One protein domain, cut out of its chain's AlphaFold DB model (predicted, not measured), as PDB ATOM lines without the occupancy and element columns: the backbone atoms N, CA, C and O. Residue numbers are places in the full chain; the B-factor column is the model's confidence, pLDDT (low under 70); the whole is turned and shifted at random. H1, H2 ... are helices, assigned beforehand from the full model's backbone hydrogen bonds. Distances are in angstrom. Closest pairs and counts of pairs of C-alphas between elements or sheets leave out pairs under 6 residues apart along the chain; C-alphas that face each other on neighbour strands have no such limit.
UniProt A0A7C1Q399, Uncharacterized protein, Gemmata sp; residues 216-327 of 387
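Overview. This is residues 216 to 327 of the 387 residues of an uncharacterized protein of Gemmata sp (UniProt A0A7C1Q399). The chain zigzags through four helices, H2 to H5, each folding back along the one before, and the last three make an up-and-down bundle in which H5 slants away from H4. A long loop region, residues 216 to 246, comes first; its residues 242 to 245 cover the last turn of H3, and the loop around Gly 224 reaches out at one end of the longest axis, with the end of H5 at the other. The printed part has 112 residues with five named helices, H1 to H5 in chain order, and no named strand; the class is all helix. It is compact, with a radius of gyration of the C-alphas of 14.2 A and spans of 50 by 33 by 25 A, only just elongated.

Arrangement. Start at Gly 216 and read through the 31 residues with no named element to H1, residues 247 to 250, which touches no helix. A short link of 6 residues leads to H2, residues 257 to 267, from which H1 is apart. A tight link then brings you to H3, residues 272 to 284, which forms a helical hairpin with H2: they touch at a shallow tilt of 23 degrees, opposite ways, and their closest C-alphas are those of Val 261 and Leu 278, 6.2 A apart. After another tight link, H4, residues 288 to 301, forms a hairpin with H3, touching it at a shallow tilt of 19 degrees, opposite ways; look at Gly 279 and Ala 291, their closest C-alphas, 4.3 A apart. H5, residues 308 to 327, forms a third hairpin, touching H4 at a steep tilt of 44 degrees, opposite ways, with the C-alphas of Phe 295 and Arg 314 closest at 5.8 A. H3 and H5 are close but not clearly touching, their closest C-alphas, Ala 283 and Val 317, being 7.5 A apart. H2 is apart from H4 and H5. In H2, H3, H4 and H5 every O i to N i+4 pair is within hydrogen-bond range; H1 is too short for such a pair.

Along the chain. Find C-alpha 247 at (326.281, 349.673, 325.738), where H1 begins. H2 starts at C-alpha 257, (328.024, 347.848, 310.644), and runs 15.5 A. H3 covers 18.4 A and H4 18.8 A. H5, the longest helix, runs 29.1 A to C-alpha 327 at (354.256, 354.336, 325.181).

Size, cuts and confidence. The C-alphas of Gly 224 and Ala 326 are the two farthest apart, at 50.9 A. The printed part has no cut, and no link between helices is long. The mean pLDDT of the printed part is 96.7, and no printed residue is under 70.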
ATOM      1  N   GLY A 216     323.546 359.620 310.286       97.31
ATOM      2  CA  GLY A 216     322.639 358.772 311.066       97.31
ATOM      3  C   GLY A 216     322.155 357.513 310.340       97.31
ATOM      4  O   GLY A 216     320.954 357.263 310.277       97.31
ATOM      5  N   LEU A 217     323.075 356.732 309.764       97.69
ATOM      6  CA  LEU A 217     322.740 355.503 309.031       97.69
ATOM      7  C   LEU A 217     322.193 354.397 309.950       97.69
ATOM      8  O   LEU A 217     321.431 353.546 309.496       97.69
ATOM      9  N   PHE A 218     322.575 354.419 311.229       98.31
ATOM     10  CA  PHE A 218     322.158 353.445 312.234       98.31
ATOM     11  C   PHE A 218     321.482 354.132 313.429       98.31
ATOM     12  O   PHE A 218     321.936 355.210 313.832       98.31
ATOM     13  N   PRO A 219     320.471 353.495 314.044       98.06
ATOM     14  CA  PRO A 219     319.806 352.268 313.591       98.06
ATOM     15  C   PRO A 219     318.878 352.540 312.390       98.06
ATOM     16  O   PRO A 219     318.648 353.689 312.012       98.06
ATOM     17  N   LEU A 220     318.338 351.481 311.785       96.88
ATOM     18  CA  LEU A 220     317.255 351.624 310.811       96.88
ATOM     19  C   LEU A 220     315.941 351.947 311.544       96.88
ATOM     20  O   LEU A 220     315.697 351.366 312.604       96.88
ATOM     21  N   PRO A 221     315.087 352.836 311.009       95.62
ATOM     22  CA  PRO A 221     313.777 353.091 311.596       95.62
ATOM     23  C   PRO A 221     312.885 351.850 311.478       95.62
ATOM     24  O   PRO A 221     312.856 351.185 310.437       95.62
ATOM     25  N   GLU A 222     312.124 351.549 312.530       93.88
ATOM     26  CA  GLU A 222     311.125 350.482 312.485       93.88
ATOM     27  C   GLU A 222     309.965 350.848 311.547       93.88
ATOM     28  O   GLU A 222     309.693 352.020 311.263       93.88
ATOM     29  N   ARG A 223     309.246 349.840 311.035       88.00
ATOM     30  CA  ARG A 223     308.125 350.072 310.114       88.00
ATOM     31  C   ARG A 223     307.061 350.944 310.792       88.00
ATOM     32  O   ARG A 223     306.449 350.530 311.767       88.00
ATOM     33  N   GLY A 224     306.801 352.116 310.213       86.88
ATOM     34  CA  GLY A 224     305.831 353.089 310.729       86.88
ATOM     35  C   GLY A 224     306.434 354.153 311.648       86.88
ATOM     36  O   GLY A 224     305.742 355.107 311.992       86.88
ATOM     37  N   GLN A 225     307.718 354.047 311.996       90.69
ATOM     38  CA  GLN A 225     308.424 355.074 312.747       90.69
ATOM     39  C   GLN A 225     309.013 356.116 311.787       90.69
ATOM     40  O   GLN A 225     309.764 355.784 310.872       90.69
ATOM     41  N   ALA A 226     308.660 357.390 311.983       82.94
ATOM     42  CA  ALA A 226     309.117 358.477 311.113       82.94
ATOM     43  C   ALA A 226     310.604 358.813 311.316       82.94
ATOM     44  O   ALA A 226     311.297 359.150 310.359       82.94
ATOM     45  N   SER A 227     311.099 358.713 312.552       87.25
ATOM     46  CA  SER A 227     312.500 358.958 312.886       87.25
ATOM     47  C   SER A 227     312.946 358.096 314.061       87.25
ATOM     48  O   SER A 227     312.174 357.785 314.969       87.25
ATOM     49  N   VAL A 228     314.218 357.715 314.038       94.44
ATOM     50  CA  VAL A 228     314.893 357.018 315.131       94.44
ATOM     51  C   VAL A 228     316.125 357.821 315.517       94.44
ATOM     52  O   VAL A 228     316.747 358.452 314.662       94.44
ATOM     53  N   GLN A 229     316.458 357.850 316.808       96.25
ATOM     54  CA  GLN A 229     317.654 358.554 317.259       96.25
ATOM     55  C   GLN A 229     318.904 357.843 316.726       96.25
ATOM     56  O   GLN A 229     319.082 356.659 317.029       96.25
ATOM     57  N   PRO A 230     319.777 358.546 315.982       97.50
ATOM     58  CA  PRO A 230     321.013 357.962 315.489       97.50
ATOM     59  C   PRO A 230     321.928 357.455 316.606       97.50
ATOM     60  O   PRO A 230     321.813 357.859 317.769       97.50
ATOM     61  N   VAL A 231     322.872 356.593 316.233       98.19
ATOM     62  CA  VAL A 231     324.000 356.219 317.092       98.19
ATOM     63  C   VAL A 231     324.806 357.462 317.456       98.19
ATOM     64  O   VAL A 231     325.204 358.242 316.589       98.19
ATOM     65  N   ARG A 232     325.077 357.618 318.750       98.31
ATOM     66  CA  ARG A 232     326.020 358.593 319.288       98.31
ATOM     67  C   ARG A 232     327.298 357.858 319.668       98.31
ATOM     68  O   ARG A 232     327.258 356.907 320.440       98.31
ATOM     69  N   PHE A 233     328.434 358.310 319.151       98.19
ATOM     70  CA  PHE A 233     329.739 357.701 319.418       98.19
ATOM     71  C   PHE A 233     330.297 358.155 320.768       98.19
ATOM     72  O   PHE A 233     331.297 358.847 320.841       98.19
ATOM     73  N   VAL A 234     329.605 357.824 321.853       98.50
ATOM     74  CA  VAL A 234     329.967 358.241 323.213       98.50
ATOM     75  C   VAL A 234     330.053 357.040 324.147       98.50
ATOM     76  O   VAL A 234     329.418 356.016 323.895       98.50
ATOM     77  N   ASN A 235     330.830 357.152 325.220       98.44
ATOM     78  CA  ASN A 235     330.897 356.182 326.311       98.44
ATOM     79  C   ASN A 235     329.655 356.280 327.227       98.44
ATOM     80  O   ASN A 235     328.760 357.097 327.001       98.44
ATOM     81  N   ASP A 236     329.586 355.451 328.275       98.06
ATOM     82  CA  ASP A 236     328.433 355.419 329.195       98.06
ATOM     83  C   ASP A 236     328.224 356.734 329.981       98.06
ATOM     84  O   ASP A 236     327.131 356.971 330.493       98.06
ATOM     85  N   ASN A 237     329.227 357.621 330.028       98.00
ATOM     86  CA  ASN A 237     329.121 358.963 330.616       98.00
ATOM     87  C   ASN A 237     328.632 360.019 329.608       98.00
ATOM     88  O   ASN A 237     328.457 361.183 329.965       98.00
ATOM     89  N   GLY A 238     328.414 359.639 328.347       97.75
ATOM     90  CA  GLY A 238     328.029 360.560 327.279       97.75
ATOM     91  C   GLY A 238     329.194 361.352 326.679       97.75
ATOM     92  O   GLY A 238     328.944 362.318 325.956       97.75
ATOM     93  N   GLU A 239     330.437 360.941 326.935       98.25
ATOM     94  CA  GLU A 239     331.656 361.585 326.436       98.25
ATOM     95  C   GLU A 239     332.256 360.813 325.254       98.25
ATOM     96  O   GLU A 239     332.171 359.587 325.190       98.25
ATOM     97  N   TYR A 240     332.882 361.517 324.311       98.50
ATOM     98  CA  TYR A 240     333.580 360.880 323.193       98.50
ATOM     99  C   TYR A 240     334.910 360.267 323.660       98.50
ATOM    100  O   TYR A 240     335.825 360.990 324.059       98.50
ATOM    101  N   GLU A 241     335.038 358.940 323.584       98.19
ATOM    102  CA  GLU A 241     336.244 358.207 323.987       98.19
ATOM    103  C   GLU A 241     336.530 357.053 323.005       98.19
ATOM    104  O   GLU A 241     335.833 356.037 323.031       98.19
ATOM    105  N   PRO A 242     337.557 357.157 322.137       97.94
ATOM    106  CA  PRO A 242     337.906 356.081 321.210       97.94
ATOM    107  C   PRO A 242     338.193 354.761 321.938       97.94
ATOM    108  O   PRO A 242     338.844 354.729 322.979       97.94
ATOM    109  N   GLY A 243     337.707 353.659 321.378       97.19
ATOM    110  CA  GLY A 243     337.733 352.323 321.969       97.19
ATOM    111  C   GLY A 243     336.593 352.058 322.954       97.19
ATOM    112  O   GLY A 243     336.428 350.920 323.398       97.19
ATOM    113  N   ARG A 244     335.775 353.068 323.282       97.50
ATOM    114  CA  ARG A 244     334.595 352.917 324.136       97.50
ATOM    115  C   ARG A 244     333.344 353.421 323.435       97.50
ATOM    116  O   ARG A 244     333.262 354.549 322.972       97.50
ATOM    117  N   LEU A 245     332.332 352.566 323.409       98.12
ATOM    118  CA  LEU A 245     330.992 352.913 322.965       98.12
ATOM    119  C   LEU A 245     330.025 352.426 324.034       98.12
ATOM    120  O   LEU A 245     330.108 351.259 324.431       98.12
ATOM    121  N   ALA A 246     329.144 353.313 324.488       98.44
ATOM    122  CA  ALA A 246     328.135 353.011 325.489       98.44
ATOM    123  C   ALA A 246     327.347 351.768 325.084       98.44
ATOM    124  O   ALA A 246     327.030 351.588 323.903       98.44
ATOM    125  N   ALA A 247     326.974 350.927 326.048       98.25
ATOM    126  CA  ALA A 247     326.281 349.673 325.738       98.25
ATOM    127  C   ALA A 247     324.966 349.913 324.967       98.25
ATOM    128  O   ALA A 247     324.663 349.200 324.009       98.25
ATOM    129  N   ALA A 248     324.230 350.968 325.334       98.06
ATOM    130  CA  ALA A 248     322.996 351.375 324.663       98.06
ATOM    131  C   ALA A 248     323.227 351.851 323.216       98.06
ATOM    132  O   ALA A 248     322.416 351.573 322.337       98.06
ATOM    133  N   GLU A 249     324.339 352.538 322.951       98.50
ATOM    134  CA  GLU A 249     324.691 353.014 321.608       98.50
ATOM    135  C   GLU A 249     325.232 351.876 320.738       98.50
ATOM    136  O   GLU A 249     324.877 351.761 319.566       98.50
ATOM    137  N   ARG A 250     326.007 350.957 321.325       98.31
ATOM    138  CA  ARG A 250     326.476 349.738 320.658       98.31
ATOM    139  C   ARG A 250     325.318 348.830 320.244       98.31
ATOM    140  O   ARG A 250     325.373 348.260 319.162       98.31
ATOM    141  N   ALA A 251     324.263 348.734 321.053       98.00
ATOM    142  CA  ALA A 251     323.082 347.923 320.741       98.00
ATOM    143  C   ALA A 251     322.296 348.412 319.508       98.00
ATOM    144  O   ALA A 251     321.569 347.632 318.897       98.00
ATOM    145  N   LYS A 252     322.442 349.687 319.121       98.00
ATOM    146  CA  LYS A 252     321.834 350.246 317.901       98.00
ATOM    147  C   LYS A 252     322.596 349.855 316.628       98.00
ATOM    148  O   LYS A 252     322.048 349.979 315.530       98.00
ATOM    149  N   LEU A 253     323.860 349.442 316.746       98.19
ATOM    150  CA  LEU A 253     324.679 349.048 315.606       98.19
ATOM    151  C   LEU A 253     324.375 347.599 315.210       98.19
ATOM    152  O   LEU A 253     324.369 346.714 316.068       98.19
ATOM    153  N   PRO A 254     324.167 347.315 313.915       97.31
ATOM    154  CA  PRO A 254     324.128 345.936 313.459       97.31
ATOM    155  C   PRO A 254     325.530 345.302 313.582       97.31
ATOM    156  O   PRO A 254     326.536 346.010 313.488       97.31
ATOM    157  N   PRO A 255     325.634 343.971 313.749       96.75
ATOM    158  CA  PRO A 255     326.924 343.292 313.928       96.75
ATOM    159  C   PRO A 255     327.869 343.446 312.722       96.75
ATOM    160  O   PRO A 255     329.077 343.298 312.855       96.75
ATOM    161  N   ASP A 256     327.323 343.749 311.545       96.81
ATOM    162  CA  ASP A 256     328.019 343.974 310.281       96.81
ATOM    163  C   ASP A 256     328.160 345.470 309.922       96.81
ATOM    164  O   ASP A 256     328.421 345.794 308.765       96.81
ATOM    165  N   ALA A 257     328.011 346.396 310.883       98.12
ATOM    166  CA  ALA A 257     328.024 347.848 310.644       98.12
ATOM    167  C   ALA A 257     329.230 348.328 309.820       98.12
ATOM    168  O   ALA A 257     329.061 349.090 308.866       98.12
ATOM    169  N   LEU A 258     330.436 347.849 310.142       98.06
ATOM    170  CA  LEU A 258     331.655 348.247 309.438       98.06
ATOM    171  C   LEU A 258     331.646 347.768 307.978       98.06
ATOM    172  O   LEU A 258     331.939 348.545 307.069       98.06
ATOM    173  N   ALA A 259     331.217 346.526 307.734       97.25
ATOM    174  CA  ALA A 259     331.074 345.973 306.389       97.25
ATOM    175  C   ALA A 259     330.015 346.726 305.564       97.25
ATOM    176  O   ALA A 259     330.237 347.016 304.388       97.25
ATOM    177  N   ILE A 260     328.888 347.089 306.191       97.44
ATOM    178  CA  ILE A 260     327.817 347.880 305.572       97.44
ATOM    179  C   ILE A 260     328.365 349.232 305.104       97.44
ATOM    180  O   ILE A 260     328.206 349.585 303.935       97.44
ATOM    181  N   VAL A 261     329.046 349.981 305.979       98.19
ATOM    182  CA  VAL A 261     329.565 351.316 305.636       98.19
ATOM    183  C   VAL A 261     330.665 351.239 304.575       98.19
ATOM    184  O   VAL A 261     330.655 352.042 303.643       98.19
ATOM    185  N   GLN A 262     331.564 350.251 304.645       97.25
ATOM    186  CA  GLN A 262     332.562 350.023 303.593       97.25
ATOM    187  C   GLN A 262     331.907 349.757 302.229       97.25
ATOM    188  O   GLN A 262     332.299 350.356 301.226       97.25
ATOM    189  N   GLN A 263     330.880 348.903 302.176       96.25
ATOM    190  CA  GLN A 263     330.179 348.613 300.925       96.25
ATOM    191  C   GLN A 263     329.430 349.839 300.390       96.25
ATOM    192  O   GLN A 263     329.491 350.111 299.190       96.25
ATOM    193  N   MET A 264     328.788 350.614 301.270       96.62
ATOM    194  CA  MET A 264     328.154 351.884 300.907       96.62
ATOM    195  C   MET A 264     329.179 352.880 300.344       96.62
ATOM    196  O   MET A 264     328.884 353.567 299.371       96.62
ATOM    197  N   LEU A 265     330.404 352.928 300.875       96.06
ATOM    198  CA  LEU A 265     331.476 353.784 300.349       96.06
ATOM    199  C   LEU A 265     331.994 353.334 298.980       96.06
ATOM    200  O   LEU A 265     332.414 354.177 298.193       96.06
ATOM    201  N   PHE A 266     331.923 352.047 298.637       95.06
ATOM    202  CA  PHE A 266     332.180 351.618 297.257       95.06
ATOM    203  C   PHE A 266     331.091 352.074 296.280       95.06
ATOM    204  O   PHE A 266     331.360 352.231 295.086       95.06
ATOM    205  N   TRP A 267     329.872 352.303 296.765       94.25
ATOM    206  CA  TRP A 267     328.770 352.812 295.953       94.25
ATOM    207  C   TRP A 267     328.719 354.341 295.891       94.25
ATOM    208  O   TRP A 267     328.367 354.884 294.846       94.25
ATOM    209  N   TYR A 268     329.129 355.020 296.964       94.81
ATOM    210  CA  TYR A 268     329.160 356.480 297.095       94.81
ATOM    211  C   TYR A 268     330.548 356.966 297.555       94.81
ATOM    212  O   TYR A 268     330.692 357.533 298.642       94.81
ATOM    213  N   PRO A 269     331.609 356.775 296.748       94.25
ATOM    214  CA  PRO A 269     332.989 357.043 297.174       94.25
ATOM    215  C   PRO A 269     333.264 358.521 297.486       94.25
ATOM    216  O   PRO A 269     334.157 358.846 298.277       94.25
ATOM    217  N   GLY A 270     332.483 359.428 296.894       91.44
ATOM    218  CA  GLY A 270     332.566 360.871 297.125       91.44
ATOM    219  C   GLY A 270     331.918 361.347 298.429       91.44
ATOM    220  O   GLY A 270     332.102 362.500 298.804       91.44
ATOM    221  N   ASP A 271     331.197 360.487 299.147       96.44
ATOM    222  CA  ASP A 271     330.440 360.895 300.327       96.44
ATOM    223  C   ASP A 271     331.327 361.027 301.575       96.44
ATOM    224  O   ASP A 271     331.709 360.048 302.218       96.44
ATOM    225  N   THR A 272     331.646 362.268 301.942       96.81
ATOM    226  CA  THR A 272     332.512 362.568 303.091       96.81
ATOM    227  C   THR A 272     331.864 362.265 304.441       96.81
ATOM    228  O   THR A 272     332.566 361.850 305.359       96.81
ATOM    229  N   ARG A 273     330.543 362.428 304.591       97.44
ATOM    230  CA  ARG A 273     329.855 362.201 305.879       97.44
ATOM    231  C   ARG A 273     329.694 360.705 306.164       97.44
ATOM    232  O   ARG A 273     329.788 360.276 307.311       97.44
ATOM    233  N   LEU A 274     329.512 359.903 305.114       97.56
ATOM    234  CA  LEU A 274     329.577 358.446 305.188       97.56
ATOM    235  C   LEU A 274     331.008 357.965 305.488       97.56
ATOM    236  O   LEU A 274     331.191 357.037 306.273       97.56
ATOM    237  N   PHE A 275     332.028 358.618 304.917       98.12
ATOM    238  CA  PHE A 275     333.428 358.302 305.216       98.12
ATOM    239  C   PHE A 275     333.798 358.661 306.660       98.12
ATOM    240  O   PHE A 275     334.448 357.875 307.340       98.12
ATOM    241  N   TRP A 276     333.285 359.784 307.168       98.50
ATOM    242  CA  TRP A 276     333.364 360.137 308.582       98.50
ATOM    243  C   TRP A 276     332.735 359.046 309.464       98.50
ATOM    244  O   TRP A 276     333.412 358.551 310.362       98.50
ATOM    245  N   LEU A 277     331.514 358.577 309.170       98.75
ATOM    246  CA  LEU A 277     330.890 357.471 309.916       98.75
ATOM    247  C   LEU A 277     331.785 356.218 309.984       98.75
ATOM    248  O   LEU A 277     331.828 355.558 311.018       98.75
ATOM    249  N   LEU A 278     332.534 355.897 308.924       98.75
ATOM    250  CA  LEU A 278     333.490 354.786 308.965       98.75
ATOM    251  C   LEU A 278     334.622 355.028 309.976       98.75
ATOM    252  O   LEU A 278     334.992 354.110 310.706       98.75
ATOM    253  N   GLY A 279     335.160 356.249 310.035       98.75
ATOM    254  CA  GLY A 279     336.185 356.627 311.012       98.75
ATOM    255  C   GLY A 279     335.691 356.499 312.450       98.75
ATOM    256  O   GLY A 279     336.414 355.996 313.305       98.75
ATOM    257  N   GLU A 280     334.431 356.858 312.694       98.81
ATOM    258  CA  GLU A 280     333.771 356.696 313.994       98.81
ATOM    259  C   GLU A 280     333.612 355.220 314.390       98.81
ATOM    260  O   GLU A 280     333.862 354.851 315.537       98.81
ATOM    261  N   LEU A 281     333.263 354.344 313.439       98.69
ATOM    262  CA  LEU A 281     333.190 352.898 313.683       98.69
ATOM    263  C   LEU A 281     334.566 352.309 314.030       98.69
ATOM    264  O   LEU A 281     334.677 351.576 315.011       98.69
ATOM    265  N   TYR A 282     335.620 352.672 313.294       98.69
ATOM    266  CA  TYR A 282     336.983 352.246 313.635       98.69
ATOM    267  C   TYR A 282     337.437 352.790 314.992       98.69
ATOM    268  O   TYR A 282     338.054 352.056 315.765       98.69
ATOM    269  N   ALA A 283     337.104 354.044 315.312       98.62
ATOM    270  CA  ALA A 283     337.391 354.621 316.618       98.62
ATOM    271  C   ALA A 283     336.684 353.828 317.722       98.62
ATOM    272  O   ALA A 283     337.328 353.469 318.701       98.62
ATOM    273  N   ALA A 284     335.404 353.484 317.554       98.31
ATOM    274  CA  ALA A 284     334.633 352.695 318.516       98.31
ATOM    275  C   ALA A 284     335.169 351.263 318.717       98.31
ATOM    276  O   ALA A 284     335.060 350.724 319.819       98.31
ATOM    277  N   GLU A 285     335.766 350.659 317.683       98.06
ATOM    278  CA  GLU A 285     336.468 349.364 317.759       98.06
ATOM    279  C   GLU A 285     337.881 349.469 318.363       98.06
ATOM    280  O   GLU A 285     338.537 348.453 318.591       98.06
ATOM    281  N   GLY A 286     338.366 350.683 318.645       97.88
ATOM    282  CA  GLY A 286     339.706 350.926 319.182       97.88
ATOM    283  C   GLY A 286     340.812 350.943 318.124       97.88
ATOM    284  O   GLY A 286     341.989 351.025 318.476       97.88
ATOM    285  N   ASN A 287     340.470 350.918 316.831       98.06
ATOM    286  CA  ASN A 287     341.425 351.081 315.735       98.06
ATOM    287  C   ASN A 287     341.715 352.575 315.494       98.06
ATOM    288  O   ASN A 287     341.244 353.196 314.537       98.06
ATOM    289  N   VAL A 288     342.483 353.149 316.420       98.31
ATOM    290  CA  VAL A 288     342.817 354.580 316.483       98.31
ATOM    291  C   VAL A 288     343.572 355.048 315.233       98.31
ATOM    292  O   VAL A 288     343.312 356.147 314.743       98.31
ATOM    293  N   ASP A 289     344.464 354.219 314.685       98.19
ATOM    294  CA  ASP A 289     345.259 354.567 313.502       98.19
ATOM    295  C   ASP A 289     344.384 354.718 312.249       98.19
ATOM    296  O   ASP A 289     344.460 355.745 311.569       98.19
ATOM    297  N   ALA A 290     343.501 353.749 311.971       98.31
ATOM    298  CA  ALA A 290     342.566 353.828 310.844       98.31
ATOM    299  C   ALA A 290     341.590 355.006 310.993       98.31
ATOM    300  O   ALA A 290     341.364 355.758 310.041       98.31
ATOM    301  N   ALA A 291     341.050 355.209 312.200       98.56
ATOM    302  CA  ALA A 291     340.159 356.327 312.492       98.56
ATOM    303  C   ALA A 291     340.837 357.682 312.240       98.56
ATOM    304  O   ALA A 291     340.266 358.543 311.567       98.56
ATOM    305  N   PHE A 292     342.075 357.860 312.717       98.44
ATOM    306  CA  PHE A 292     342.830 359.091 312.497       98.44
ATOM    307  C   PHE A 292     343.077 359.349 311.009       98.44
ATOM    308  O   PHE A 292     342.839 360.464 310.547       98.44
ATOM    309  N   GLN A 293     343.508 358.333 310.251       98.19
ATOM    310  CA  GLN A 293     343.731 358.469 308.807       98.19
ATOM    311  C   GLN A 293     342.461 358.924 308.073       98.19
ATOM    312  O   GLN A 293     342.521 359.816 307.226       98.19
ATOM    313  N   ILE A 294     341.300 358.366 308.430       98.44
ATOM    314  CA  ILE A 294     340.009 358.773 307.862       98.44
ATOM    315  C   ILE A 294     339.678 360.224 308.232       98.44
ATOM    316  O   ILE A 294     339.345 361.013 307.347       98.44
ATOM    317  N   PHE A 295     339.772 360.599 309.512       98.62
ATOM    318  CA  PHE A 295     339.453 361.960 309.950       98.62
ATOM    319  C   PHE A 295     340.379 363.000 309.318       98.62
ATOM    320  O   PHE A 295     339.913 364.053 308.886       98.62
ATOM    321  N   ASP A 296     341.669 362.695 309.193       98.12
ATOM    322  CA  ASP A 296     342.636 363.547 308.508       98.12
ATOM    323  C   ASP A 296     342.304 363.725 307.018       98.12
ATOM    324  O   ASP A 296     342.252 364.852 306.514       98.12
ATOM    325  N   ALA A 297     341.963 362.631 306.332       96.75
ATOM    326  CA  ALA A 297     341.525 362.665 304.942       96.75
ATOM    327  C   ALA A 297     340.208 363.444 304.754       96.75
ATOM    328  O   ALA A 297     340.060 364.159 303.759       96.75
ATOM    329  N   CYS A 298     339.268 363.370 305.704       97.38
ATOM    330  CA  CYS A 298     338.070 364.213 305.710       97.38
ATOM    331  C   CYS A 298     338.430 365.702 305.818       97.38
ATOM    332  O   CYS A 298     337.972 366.505 305.002       97.38
ATOM    333  N   THR A 299     339.275 366.078 306.782       96.75
ATOM    334  CA  THR A 299     339.657 367.476 307.026       96.75
ATOM    335  C   THR A 299     340.386 368.090 305.828       96.75
ATOM    336  O   THR A 299     339.973 369.146 305.343       96.75
ATOM    337  N   TRP A 300     341.434 367.429 305.324       91.81
ATOM    338  CA  TRP A 300     342.333 368.014 304.322       91.81
ATOM    339  C   TRP A 300     342.026 367.575 302.894       91.81
ATOM    340  O   TRP A 300     341.954 368.410 301.994       91.81
ATOM    341  N   GLY A 301     341.827 366.275 302.676       87.50
ATOM    342  CA  GLY A 301     341.597 365.718 301.341       87.50
ATOM    343  C   GLY A 301     340.212 366.042 300.784       87.50
ATOM    344  O   GLY A 301     340.056 366.204 299.576       87.50
ATOM    345  N   ARG A 302     339.210 366.165 301.664       91.62
ATOM    346  CA  ARG A 302     337.798 366.382 301.299       91.62
ATOM    347  C   ARG A 302     337.240 367.734 301.759       91.62
ATOM    348  O   ARG A 302     336.036 367.953 301.656       91.62
ATOM    349  N   GLN A 303     338.104 368.630 302.250       92.69
ATOM    350  CA  GLN A 303     337.766 369.996 302.676       92.69
ATOM    351  C   GLN A 303     336.644 370.069 303.730       92.69
ATOM    352  O   GLN A 303     335.848 371.006 303.744       92.69
ATOM    353  N   TYR A 304     336.585 369.091 304.637       95.00
ATOM    354  CA  TYR A 304     335.549 368.980 305.674       95.00
ATOM    355  C   TYR A 304     335.973 369.558 307.035       95.00
ATOM    356  O   TYR A 304     335.379 369.255 308.067       95.00
ATOM    357  N   GLY A 305     337.025 370.382 307.063       95.12
ATOM    358  CA  GLY A 305     337.634 370.892 308.297       95.12
ATOM    359  C   GLY A 305     336.823 371.934 309.075       95.12
ATOM    360  O   GLY A 305     337.221 372.300 310.174       95.12
ATOM    361  N   ASN A 306     335.696 372.414 308.547       95.50
ATOM    362  CA  ASN A 306     334.814 373.360 309.242       95.50
ATOM    363  C   ASN A 306     333.721 372.681 310.085       95.50
ATOM    364  O   ASN A 306     332.836 373.363 310.586       95.50
ATOM    365  N   ARG A 307     333.741 371.352 310.232       97.75
ATOM    366  CA  ARG A 307     332.800 370.607 311.083       97.75
ATOM    367  C   ARG A 307     333.300 370.545 312.511       97.75
ATOM    368  O   ARG A 307     334.294 369.870 312.772       97.75
ATOM    369  N   ARG A 308     332.607 371.210 313.439       98.06
ATOM    370  CA  ARG A 308     333.081 371.322 314.826       98.06
ATOM    371  C   ARG A 308     333.250 369.946 315.474       98.06
ATOM    372  O   ARG A 308     334.332 369.639 315.959       98.06
ATOM    373  N   LEU A 309     332.222 369.100 315.381       98.06
ATOM    374  CA  LEU A 309     332.230 367.766 315.986       98.06
ATOM    375  C   LEU A 309     333.329 366.859 315.397       98.06
ATOM    376  O   LEU A 309     334.043 366.200 316.145       98.06
ATOM    377  N   LEU A 310     333.531 366.868 314.070       98.38
ATOM    378  CA  LEU A 310     334.615 366.106 313.426       98.38
ATOM    379  C   LEU A 310     335.987 366.548 313.941       98.38
ATOM    380  O   LEU A 310     336.844 365.709 314.206       98.38
ATOM    381  N   MET A 311     336.214 367.858 314.061       98.44
ATOM    382  CA  MET A 311     337.499 368.395 314.510       98.44
ATOM    383  C   MET A 311     337.772 368.065 315.979       98.44
ATOM    384  O   MET A 311     338.904 367.710 316.316       98.44
ATOM    385  N   GLU A 312     336.744 368.121 316.829       98.44
ATOM    386  CA  GLU A 312     336.808 367.679 318.227       98.44
ATOM    387  C   GLU A 312     337.189 366.195 318.311       98.44
ATOM    388  O   GLU A 312     338.187 365.845 318.944       98.44
ATOM    389  N   HIS A 313     336.467 365.323 317.598       98.50
ATOM    390  CA  HIS A 313     336.738 363.885 317.587       98.50
ATOM    391  C   HIS A 313     338.133 363.574 317.029       98.50
ATOM    392  O   HIS A 313     338.893 362.824 317.646       98.50
ATOM    393  N   ARG A 314     338.526 364.207 315.913       98.50
ATOM    394  CA  ARG A 314     339.865 364.075 315.316       98.50
ATOM    395  C   ARG A 314     340.963 364.424 316.315       98.50
ATOM    396  O   ARG A 314     341.956 363.703 316.389       98.50
ATOM    397  N   HIS A 315     340.802 365.505 317.077       98.50
ATOM    398  CA  HIS A 315     341.782 365.919 318.080       98.50
ATOM    399  C   HIS A 315     341.929 364.891 319.211       98.50
ATOM    400  O   HIS A 315     343.055 364.563 319.597       98.50
ATOM    401  N   VAL A 316     340.815 364.339 319.706       98.56
ATOM    402  CA  VAL A 316     340.833 363.283 320.734       98.56
ATOM    403  C   VAL A 316     341.543 362.027 320.217       98.56
ATOM    404  O   VAL A 316     342.403 361.480 320.910       98.56
ATOM    405  N   VAL A 317     341.245 361.600 318.984       98.50
ATOM    406  CA  VAL A 317     341.880 360.422 318.363       98.50
ATOM    407  C   VAL A 317     343.377 360.634 318.150       98.50
ATOM    408  O   VAL A 317     344.165 359.763 318.509       98.50
ATOM    409  N   ASP A 318     343.795 361.791 317.627       98.50
ATOM    410  CA  ASP A 318     345.218 362.098 317.425       98.50
ATOM    411  C   ASP A 318     345.988 362.123 318.750       98.50
ATOM    412  O   ASP A 318     347.066 361.540 318.861       98.50
ATOM    413  N   THR A 319     345.403 362.726 319.787       98.31
ATOM    414  CA  THR A 319     346.006 362.772 321.125       98.31
ATOM    415  C   THR A 319     346.209 361.365 321.688       98.31
ATOM    416  O   THR A 319     347.277 361.057 322.223       98.31
ATOM    417  N   LEU A 320     345.209 360.485 321.559       97.94
ATOM    418  CA  LEU A 320     345.327 359.093 321.994       97.94
ATOM    419  C   LEU A 320     346.391 358.338 321.187       97.94
ATOM    420  O   LEU A 320     347.223 357.648 321.779       97.94
ATOM    421  N   ARG A 321     346.412 358.516 319.863       97.75
ATOM    422  CA  ARG A 321     347.408 357.916 318.965       97.75
ATOM    423  C   ARG A 321     348.832 358.299 319.360       97.75
ATOM    424  O   ARG A 321     349.695 357.435 319.483       97.75
ATOM    425  N   GLN A 322     349.076 359.584 319.614       97.38
ATOM    426  CA  GLN A 322     350.388 360.090 320.032       97.38
ATOM    427  C   GLN A 322     350.819 359.513 321.387       97.38
ATOM    428  O   GLN A 322     351.973 359.124 321.548       97.38
ATOM    429  N   ARG A 323     349.893 359.385 322.349       97.00
ATOM    430  CA  ARG A 323     350.172 358.730 323.642       97.00
ATOM    431  C   ARG A 323     350.526 357.253 323.476       97.00
ATOM    432  O   ARG A 323     351.461 356.781 324.120       97.00
ATOM    433  N   GLN A 324     349.807 356.530 322.613       95.31
ATOM    434  CA  GLN A 324     350.114 355.133 322.298       95.31
ATOM    435  C   GLN A 324     351.494 355.004 321.642       95.31
ATOM    436  O   GLN A 324     352.273 354.149 322.052       95.31
ATOM    437  N   ALA A 325     351.830 355.885 320.695       93.88
ATOM    438  CA  ALA A 325     353.143 355.914 320.055       93.88
ATOM    439  C   ALA A 325     354.277 356.193 321.057       93.88
ATOM    440  O   ALA A 325     355.286 355.501 321.031       93.88
ATOM    441  N   ALA A 326     354.093 357.138 321.986       94.62
ATOM    442  CA  ALA A 326     355.078 357.440 323.029       94.62
ATOM    443  C   ALA A 326     355.247 356.311 324.066       94.62
ATOM    444  O   ALA A 326     356.287 356.222 324.713       94.62
ATOM    445  N   SER A 327     354.227 355.462 324.237       93.56
ATOM    446  CA  SER A 327     354.256 354.336 325.181       93.56
ATOM    447  C   SER A 327     354.874 353.067 324.587       93.56
ATOM    448  O   SER A 327     355.274 352.180 325.340       93.56
TER     449      SER A 327